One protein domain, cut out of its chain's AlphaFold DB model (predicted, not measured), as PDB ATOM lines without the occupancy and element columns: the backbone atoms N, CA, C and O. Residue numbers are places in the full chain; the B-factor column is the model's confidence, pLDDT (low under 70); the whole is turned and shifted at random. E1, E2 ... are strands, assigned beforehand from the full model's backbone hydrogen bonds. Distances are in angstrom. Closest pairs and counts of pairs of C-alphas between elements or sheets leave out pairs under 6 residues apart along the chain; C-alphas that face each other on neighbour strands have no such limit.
ATOM      1  N   GLU A 191     224.278 211.569 169.246       88.38
ATOM      2  CA  GLU A 191     223.958 210.460 168.350       88.38
ATOM      3  C   GLU A 191     225.175 209.588 168.060       88.38
ATOM      4  O   GLU A 191     226.209 210.085 167.612       88.38
ATOM      5  N   HIS A 192     224.997 208.278 168.180       81.44
ATOM      6  CA  HIS A 192     226.019 207.275 167.892       81.44
ATOM      7  C   HIS A 192     225.488 206.230 166.913       81.44
ATOM      8  O   HIS A 192     224.277 205.992 166.887       81.44
ATOM      9  N   PRO A 193     226.353 205.591 166.107       78.75
ATOM     10  CA  PRO A 193     225.964 204.403 165.360       78.75
ATOM     11  C   PRO A 193     225.363 203.354 166.300       78.75
ATOM     12  O   PRO A 193     225.911 203.078 167.368       78.75
ATOM     13  N   ASP A 194     224.243 202.761 165.905       76.88
ATOM     14  CA  ASP A 194     223.656 201.652 166.643       76.88
ATOM     15  C   ASP A 194     224.458 200.383 166.366       76.88
ATOM     16  O   ASP A 194     224.510 199.870 165.250       76.88
ATOM     17  N   ARG A 195     225.092 199.877 167.416       71.81
ATOM     18  CA  ARG A 195     225.916 198.671 167.368       71.81
ATOM     19  C   ARG A 195     225.316 197.518 168.167       71.81
ATOM     20  O   ARG A 195     226.013 196.558 168.479       71.81
ATOM     21  N   SER A 196     224.029 197.587 168.510       71.44
ATOM     22  CA  SER A 196     223.348 196.571 169.330       71.44
ATOM     23  C   SER A 196     223.314 195.175 168.693       71.44
ATOM     24  O   SER A 196     223.177 194.177 169.398       71.44
ATOM     25  N   SER A 197     223.457 195.096 167.367       70.62
ATOM     26  CA  SER A 197     223.463 193.845 166.598       70.62
ATOM     27  C   SER A 197     224.860 193.279 166.314       70.62
ATOM     28  O   SER A 197     224.983 192.234 165.662       70.62
ATOM     29  N   ASP A 198     225.913 193.952 166.785       68.94
ATOM     30  CA  ASP A 198     227.282 193.497 166.577       68.94
ATOM     31  C   ASP A 198     227.596 192.247 167.401       68.94
ATOM     32  O   ASP A 198     227.115 192.043 168.516       68.94
ATOM     33  N   VAL A 199     228.446 191.396 166.831       64.25
ATOM     34  CA  VAL A 199     228.907 190.160 167.463       64.25
ATOM     35  C   VAL A 199     230.379 190.323 167.812       64.25
ATOM     36  O   VAL A 199     231.193 190.652 166.948       64.25
ATOM     37  N   VAL A 200     230.721 190.066 169.075       57.72
ATOM     38  CA  VAL A 200     232.104 190.108 169.571       57.72
ATOM     39  C   VAL A 200     233.009 189.237 168.689       57.72
ATOM     40  O   VAL A 200     232.648 188.114 168.337       57.72
ATOM     41  N   THR A 207     224.618 199.052 160.063       71.94
ATOM     42  CA  THR A 207     223.165 198.938 159.914       71.94
ATOM     43  C   THR A 207     222.550 200.218 159.351       71.94
ATOM     44  O   THR A 207     221.367 200.218 159.016       71.94
ATOM     45  N   GLY A 208     223.312 201.319 159.282       78.38
ATOM     46  CA  GLY A 208     222.805 202.661 158.989       78.38
ATOM     47  C   GLY A 208     221.906 203.247 160.086       78.38
ATOM     48  O   GLY A 208     221.401 204.357 159.928       78.38
ATOM     49  N   THR A 209     221.687 202.528 161.192       81.75
ATOM     50  CA  THR A 209     220.850 202.985 162.306       81.75
ATOM     51  C   THR A 209     221.678 203.763 163.327       81.75
ATOM     52  O   THR A 209     222.874 203.520 163.510       81.75
ATOM     53  N   ARG A 210     221.048 204.739 163.986       85.50
ATOM     54  CA  ARG A 210     221.668 205.581 165.016       85.50
ATOM     55  C   ARG A 210     220.822 205.581 166.281       85.50
ATOM     56  O   ARG A 210     219.603 205.418 166.228       85.50
ATOM     57  N   VAL A 211     221.479 205.785 167.415       83.94
ATOM     58  CA  VAL A 211     220.846 205.938 168.726       83.94
ATOM     59  C   VAL A 211     221.277 207.243 169.370       83.94
ATOM     60  O   VAL A 211     222.443 207.631 169.300       83.94
ATOM     61  N   ALA A 212     220.338 207.913 170.026       89.12
ATOM     62  CA  ALA A 212     220.620 209.053 170.875       89.12
ATOM     63  C   ALA A 212     221.004 208.556 172.272       89.12
ATOM     64  O   ALA A 212     220.263 207.812 172.920       89.12
ATOM     65  N   VAL A 213     222.169 208.988 172.742       87.69
ATOM     66  CA  VAL A 213     222.728 208.652 174.048       87.69
ATOM     67  C   VAL A 213     222.690 209.885 174.937       87.69
ATOM     68  O   VAL A 213     223.245 210.935 174.609       87.69
ATOM     69  N   ARG A 214     222.076 209.744 176.108       90.94
ATOM     70  CA  ARG A 214     222.201 210.689 177.220       90.94
ATOM     71  C   ARG A 214     223.076 210.069 178.294       90.94
ATOM     72  O   ARG A 214     223.005 208.866 178.524       90.94
ATOM     73  N   ALA A 215     223.872 210.891 178.969       90.81
ATOM     74  CA  ALA A 215     224.724 210.440 180.059       90.81
ATOM     75  C   ALA A 215     224.469 211.267 181.324       90.81
ATOM     76  O   ALA A 215     224.217 212.470 181.267       90.81
ATOM     77  N   SER A 216     224.531 210.616 182.480       92.81
ATOM     78  CA  SER A 216     224.439 211.248 183.796       92.81
ATOM     79  C   SER A 216     225.534 210.720 184.707       92.81
ATOM     80  O   SER A 216     225.748 209.515 184.774       92.81
ATOM     81  N   TRP A 217     226.197 211.605 185.440       92.62
ATOM     82  CA  TRP A 217     227.176 211.266 186.464       92.62
ATOM     83  C   TRP A 217     226.513 211.226 187.844       92.62
ATOM     84  O   TRP A 217     225.790 212.147 188.224       92.62
ATOM     85  N   ILE A 218     226.749 210.153 188.596       90.38
ATOM     86  CA  ILE A 218     226.347 210.011 189.992       90.38
ATOM     87  C   ILE A 218     227.428 210.628 190.872       90.38
ATOM     88  O   ILE A 218     228.503 210.057 191.042       90.38
ATOM     89  N   VAL A 219     227.126 211.769 191.481       89.06
ATOM     90  CA  VAL A 219     228.037 212.452 192.402       89.06
ATOM     91  C   VAL A 219     227.307 212.733 193.706       89.06
ATOM     92  O   VAL A 219     226.223 213.304 193.715       89.06
ATOM     93  N   ARG A 220     227.880 212.274 194.827       87.75
ATOM     94  CA  ARG A 220     227.278 212.402 196.171       87.75
ATOM     95  C   ARG A 220     225.828 211.884 196.248       87.75
ATOM     96  O   ARG A 220     225.016 212.414 196.994       87.75
ATOM     97  N   GLY A 221     225.516 210.834 195.484       87.44
ATOM     98  CA  GLY A 221     224.183 210.221 195.437       87.44
ATOM     99  C   GLY A 221     223.180 210.913 194.507       87.44
ATOM    100  O   GLY A 221     222.082 210.394 194.325       87.44
ATOM    101  N   GLU A 222     223.548 212.025 193.871       90.50
ATOM    102  CA  GLU A 222     222.690 212.759 192.939       90.50
ATOM    103  C   GLU A 222     223.072 212.482 191.481       90.50
ATOM    104  O   GLU A 222     224.249 212.330 191.152       90.50
ATOM    105  N   ARG A 223     222.069 212.434 190.591       91.81
ATOM    106  CA  ARG A 223     222.274 212.379 189.136       91.81
ATOM    107  C   ARG A 223     222.478 213.787 188.598       91.81
ATOM    108  O   ARG A 223     221.556 214.597 188.622       91.81
ATOM    109  N   VAL A 224     223.657 214.040 188.050       93.94
ATOM    110  CA  VAL A 224     223.980 215.273 187.333       93.94
ATOM    111  C   VAL A 224     224.122 214.943 185.854       93.94
ATOM    112  O   VAL A 224     224.855 214.025 185.492       93.94
ATOM    113  N   ALA A 225     223.417 215.664 184.986       95.12
ATOM    114  CA  ALA A 225     223.474 215.401 183.552       95.12
ATOM    115  C   ALA A 225     224.861 215.759 183.008       95.12
ATOM    116  O   ALA A 225     225.377 216.830 183.313       95.12
ATOM    117  N   ILE A 226     225.445 214.907 182.172       94.19
ATOM    118  CA  ILE A 226     226.575 215.287 181.322       94.19
ATOM    119  C   ILE A 226     225.943 215.791 180.028       94.19
ATOM    120  O   ILE A 226     225.286 215.027 179.326       94.19
ATOM    121  N   VAL A 227     226.075 217.085 179.741       94.75
ATOM    122  CA  VAL A 227     225.400 217.716 178.595       94.75
ATOM    123  C   VAL A 227     226.238 217.684 177.323       94.75
ATOM    124  O   VAL A 227     225.685 217.567 176.236       94.75
ATOM    125  N   ARG A 228     227.564 217.767 177.445       91.81
ATOM    126  CA  ARG A 228     228.504 217.609 176.330       91.81
ATOM    127  C   ARG A 228     229.878 217.212 176.850       91.81
ATOM    128  O   ARG A 228     230.219 217.515 177.994       91.81
ATOM    129  N   VAL A 229     230.667 216.588 175.989       88.44
ATOM    130  CA  VAL A 229     232.086 216.316 176.224       88.44
ATOM    131  C   VAL A 229     232.862 216.955 175.087       88.44
ATOM    132  O   VAL A 229     232.558 216.721 173.921       88.44
ATOM    133  N   ASP A 230     233.826 217.790 175.440       86.44
ATOM    134  CA  ASP A 230     234.825 218.315 174.523       86.44
ATOM    135  C   ASP A 230     236.068 217.439 174.669       86.44
ATOM    136  O   ASP A 230     236.790 217.525 175.668       86.44
ATOM    137  N   ALA A 231     236.233 216.524 173.713       78.00
ATOM    138  CA  ALA A 231     237.303 215.544 173.731       78.00
ATOM    139  C   ALA A 231     238.664 216.230 173.700       78.00
ATOM    140  O   ALA A 231     239.476 215.957 174.568       78.00
ATOM    141  N   GLU A 232     238.877 217.167 172.778       76.94
ATOM    142  CA  GLU A 232     240.148 217.882 172.612       76.94
ATOM    143  C   GLU A 232     240.572 218.601 173.896       76.94
ATOM    144  O   GLU A 232     241.741 218.575 174.271       76.94
ATOM    145  N   ALA A 233     239.603 219.170 174.618       75.62
ATOM    146  CA  ALA A 233     239.846 219.864 175.876       75.62
ATOM    147  C   ALA A 233     239.825 218.959 177.119       75.62
ATOM    148  O   ALA A 233     239.890 219.475 178.234       75.62
ATOM    149  N   ASN A 234     239.656 217.638 176.969       79.06
ATOM    150  CA  ASN A 234     239.433 216.702 178.077       79.06
ATOM    151  C   ASN A 234     238.391 217.225 179.091       79.06
ATOM    152  O   ASN A 234     238.555 217.087 180.304       79.06
ATOM    153  N   THR A 235     237.337 217.884 178.604       85.56
ATOM    154  CA  THR A 235     236.390 218.646 179.431       85.56
ATOM    155  C   THR A 235     234.986 218.083 179.271       85.56
ATOM    156  O   THR A 235     234.468 217.974 178.160       85.56
ATOM    157  N   ALA A 236     234.320 217.789 180.381       89.62
ATOM    158  CA  ALA A 236     232.901 217.471 180.405       89.62
ATOM    159  C   ALA A 236     232.111 218.668 180.938       89.62
ATOM    160  O   ALA A 236     232.542 219.363 181.853       89.62
ATOM    161  N   TRP A 237     230.931 218.907 180.382       93.00
ATOM    162  CA  TRP A 237     230.023 219.940 180.865       93.00
ATOM    163  C   TRP A 237     228.878 219.271 181.597       93.00
ATOM    164  O   TRP A 237     228.200 218.409 181.033       93.00
ATOM    165  N   ILE A 238     228.662 219.670 182.845       92.69
ATOM    166  CA  ILE A 238     227.642 219.094 183.710       92.69
ATOM    167  C   ILE A 238     226.480 220.063 183.914       92.69
ATOM    168  O   ILE A 238     226.678 221.232 184.235       92.69
ATOM    169  N   GLY A 239     225.257 219.583 183.719       92.31
ATOM    170  CA  GLY A 239     224.026 220.341 183.905       92.31
ATOM    171  C   GLY A 239     223.345 219.985 185.223       92.31
ATOM    172  O   GLY A 239     223.084 218.811 185.497       92.31
ATOM    173  N   ARG A 240     223.007 221.009 186.015       88.81
ATOM    174  CA  ARG A 240     222.120 220.895 187.181       88.81
ATOM    175  C   ARG A 240     220.816 221.657 186.916       88.81
ATOM    176  O   ARG A 240     220.853 222.675 186.222       88.81
ATOM    177  N   PRO A 241     219.664 221.203 187.443       85.50
ATOM    178  CA  PRO A 241     218.396 221.899 187.243       85.50
ATOM    179  C   PRO A 241     218.475 223.374 187.661       85.50
ATOM    180  O   PRO A 241     218.887 223.686 188.775       85.50
ATOM    181  N   GLY A 242     218.074 224.279 186.763       84.06
ATOM    182  CA  GLY A 242     218.063 225.723 187.019       84.06
ATOM    183  C   GLY A 242     219.436 226.408 187.005       84.06
ATOM    184  O   GLY A 242     219.517 227.574 187.386       84.06
ATOM    185  N   GLN A 243     220.502 225.721 186.581       85.50
ATOM    186  CA  GLN A 243     221.856 226.275 186.489       85.50
ATOM    187  C   GLN A 243     222.414 226.153 185.070       85.50
ATOM    188  O   GLN A 243     222.086 225.219 184.337       85.50
ATOM    189  N   GLU A 244     223.290 227.087 184.695       85.50
ATOM    190  CA  GLU A 244     224.092 226.948 183.479       85.50
ATOM    191  C   GLU A 244     225.021 225.727 183.588       85.50
ATOM    192  O   GLU A 244     225.539 225.441 184.676       85.50
ATOM    193  N   PRO A 245     225.266 225.004 182.479       90.00
ATOM    194  CA  PRO A 245     226.240 223.929 182.470       90.00
ATOM    195  C   PRO A 245     227.620 224.389 182.940       90.00
ATOM    196  O   PRO A 245     228.156 225.379 182.450       90.00
ATOM    197  N   THR A 246     228.209 223.641 183.866       87.25
ATOM    198  CA  THR A 246     229.526 223.937 184.441       87.25
ATOM    199  C   THR A 246     230.577 223.001 183.838       87.25
ATOM    200  O   THR A 246     230.319 221.795 183.776       87.25
ATOM    201  N   PRO A 247     231.734 223.499 183.374       88.44
ATOM    202  CA  PRO A 247     232.824 222.650 182.911       88.44
ATOM    203  C   PRO A 247     233.530 221.976 184.094       88.44
ATOM    204  O   PRO A 247     233.710 222.587 185.144       88.44
ATOM    205  N   ILE A 248     233.936 220.726 183.903       85.62
ATOM    206  CA  ILE A 248     234.818 219.958 184.788       85.62
ATOM    207  C   ILE A 248     235.772 219.125 183.930       85.62
ATOM    208  O   ILE A 248     235.451 218.805 182.779       85.62
ATOM    209  N   ALA A 249     236.903 218.693 184.482       83.12
ATOM    210  CA  ALA A 249     237.728 217.702 183.801       83.12
ATOM    211  C   ALA A 249     236.934 216.417 183.513       83.12
ATOM    212  O   ALA A 249     236.240 215.876 184.376       83.12
ATOM    213  N   ALA A 250     237.063 215.864 182.313       83.12
ATOM    214  CA  ALA A 250     236.435 214.586 181.995       83.12
ATOM    215  C   ALA A 250     237.086 213.435 182.783       83.12
ATOM    216  O   ALA A 250     236.396 212.493 183.157       83.12
ATOM    217  N   ASN A 251     238.385 213.518 183.095       75.38
ATOM    218  CA  ASN A 251     239.120 212.472 183.819       75.38
ATOM    219  C   ASN A 251     238.734 212.331 185.307       75.38
ATOM    220  O   ASN A 251     238.973 211.259 185.868       75.38
ATOM    221  N   VAL A 252     238.128 213.350 185.935       81.12
ATOM    222  CA  VAL A 252     237.606 213.242 187.314       81.12
ATOM    223  C   VAL A 252     236.285 212.477 187.383       81.12
ATOM    224  O   VAL A 252     235.873 212.046 188.461       81.12
ATOM    225  N   ILE A 253     235.616 212.284 186.243       81.31
ATOM    226  CA  ILE A 253     234.406 211.475 186.165       81.31
ATOM    227  C   ILE A 253     234.815 210.007 186.212       81.31
ATOM    228  O   ILE A 253     235.500 209.488 185.325       81.31
ATOM    229  N   ASP A 254     234.362 209.317 187.251       80.25
ATOM    230  CA  ASP A 254     234.502 207.875 187.304       80.25
ATOM    231  C   ASP A 254     233.464 207.207 186.397       80.25
ATOM    232  O   ASP A 254     232.259 207.403 186.572       80.25
ATOM    233  N   ALA A 255     233.930 206.409 185.435       73.25
ATOM    234  CA  ALA A 255     233.089 205.718 184.464       73.25
ATOM    235  C   ALA A 255     232.037 204.826 185.147       73.25
ATOM    236  O   ALA A 255     230.892 204.757 184.697       73.25
ATOM    237  N   ASP A 256     232.385 204.212 186.285       76.88
ATOM    238  CA  ASP A 256     231.471 203.368 187.067       76.88
ATOM    239  C   ASP A 256     230.316 204.157 187.706       76.88
ATOM    240  O   ASP A 256     229.263 203.599 188.045       76.88
ATOM    241  N   LEU A 257     230.471 205.475 187.835       85.38
ATOM    242  CA  LEU A 257     229.448 206.390 188.328       85.38
ATOM    243  C   LEU A 257     228.639 207.026 187.197       85.38
ATOM    244  O   LEU A 257     227.786 207.864 187.468       85.38
ATOM    245  N   VAL A 258     228.847 206.630 185.943       86.75
ATOM    246  CA  VAL A 258     228.104 207.181 184.808       86.75
ATOM    247  C   VAL A 258     226.960 206.247 184.434       86.75
ATOM    248  O   VAL A 258     227.063 205.021 184.500       86.75
ATOM    249  N   ARG A 259     225.810 206.828 184.113       87.19
ATOM    250  CA  ARG A 259     224.604 206.126 183.680       87.19
ATOM    251  C   ARG A 259     224.221 206.635 182.308       87.19
ATOM    252  O   ARG A 259     224.130 207.846 182.116       87.19
ATOM    253  N   TYR A 260     223.990 205.704 181.396       86.19
ATOM    254  CA  TYR A 260     223.572 206.000 180.038       86.19
ATOM    255  C   TYR A 260     222.100 205.666 179.853       86.19
ATOM    256  O   TYR A 260     221.608 204.653 180.349       86.19
ATOM    257  N   GLU A 261     221.410 206.534 179.130       87.12
ATOM    258  CA  GLU A 261     220.062 206.302 178.631       87.12
ATOM    259  C   GLU A 261     220.131 206.348 177.109       87.12
ATOM    260  O   GLU A 261     220.730 207.263 176.539       87.12
ATOM    261  N   VAL A 262     219.549 205.340 176.463       84.38
ATOM    262  CA  VAL A 262     219.607 205.162 175.012       84.38
ATOM    263  C   VAL A 262     218.191 205.179 174.463       84.38
ATOM    264  O   VAL A 262     217.313 204.480 174.972       84.38
ATOM    265  N   SER A 263     217.974 205.963 173.417       84.50
ATOM    266  CA  SER A 263     216.739 205.965 172.639       84.50
ATOM    267  C   SER A 263     217.064 205.915 171.147       84.50
ATOM    268  O   SER A 263     218.176 206.281 170.759       84.50
ATOM    269  N   PRO A 264     216.123 205.499 170.286       80.88
ATOM    270  CA  PRO A 264     216.250 205.741 168.851       80.88
ATOM    271  C   PRO A 264     216.555 207.227 168.591       80.88
ATOM    272  O   PRO A 264     215.987 208.081 169.282       80.88
ATOM    273  N   ALA A 265     217.499 207.498 167.682       75.69
ATOM    274  CA  ALA A 265     217.802 208.852 167.214       75.69
ATOM    275  C   ALA A 265     216.736 209.332 166.222       75.69
ATOM    276  O   ALA A 265     216.293 208.500 165.394       75.69
TER     277      ALA A 265
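What this domain is: This is residues 191 to 200 and 207 to 265 of the 265 residues of an uncharacterized protein of Curtobacterium sp. Leaf261 (UniProt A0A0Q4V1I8). One strongly twisted, branched sheet makes this domain: long E2 has E6 along one side and E1 and E3 on the other, and beyond E3 the sheet turns away through E4 and E5. The 69 printed residues have six named strands, E1 to E6, with antiparallel neighbours: all strand. E2 to E5 form a meander, each the antiparallel neighbour of the one before. It is only just loose, close to compact, radius of gyration of the C-alphas 13.7 A, spans 37 by 25 by 22 A.

How they stand to each other: Start at E1, residues 191 to 193: N 192 is 2.9 A from O 211 of E2, residues 210 to 219. E3, residues 222 to 230, bends by 56 degrees at residue 227; in its hairpin with E2, N 217 and O 224 are within hydrogen-bond range at 2.8 A. Next come hairpins of E3 with E4, residues 235 to 239, N 227 to O 237 2.8 A, and of E4 with E5, residues 246 to 249, N 236 to O 248 2.8 A. E6, residues 258 to 264, has N 261 2.9 A from O 214.

Where its parts are: Find C-alpha 191 at (223.958, 210.460, 168.350), where E1 begins. E2 runs 28.9 A, E3 22.7 A, and E6 19.9 A to C-alpha 264 at (216.250, 205.741, 168.851).

The domain as a whole: Residues 201 to 206 are not printed; C-alphas 200 and 207 are 15.8 A apart. Residues 198 to 200 have pLDDT under 70.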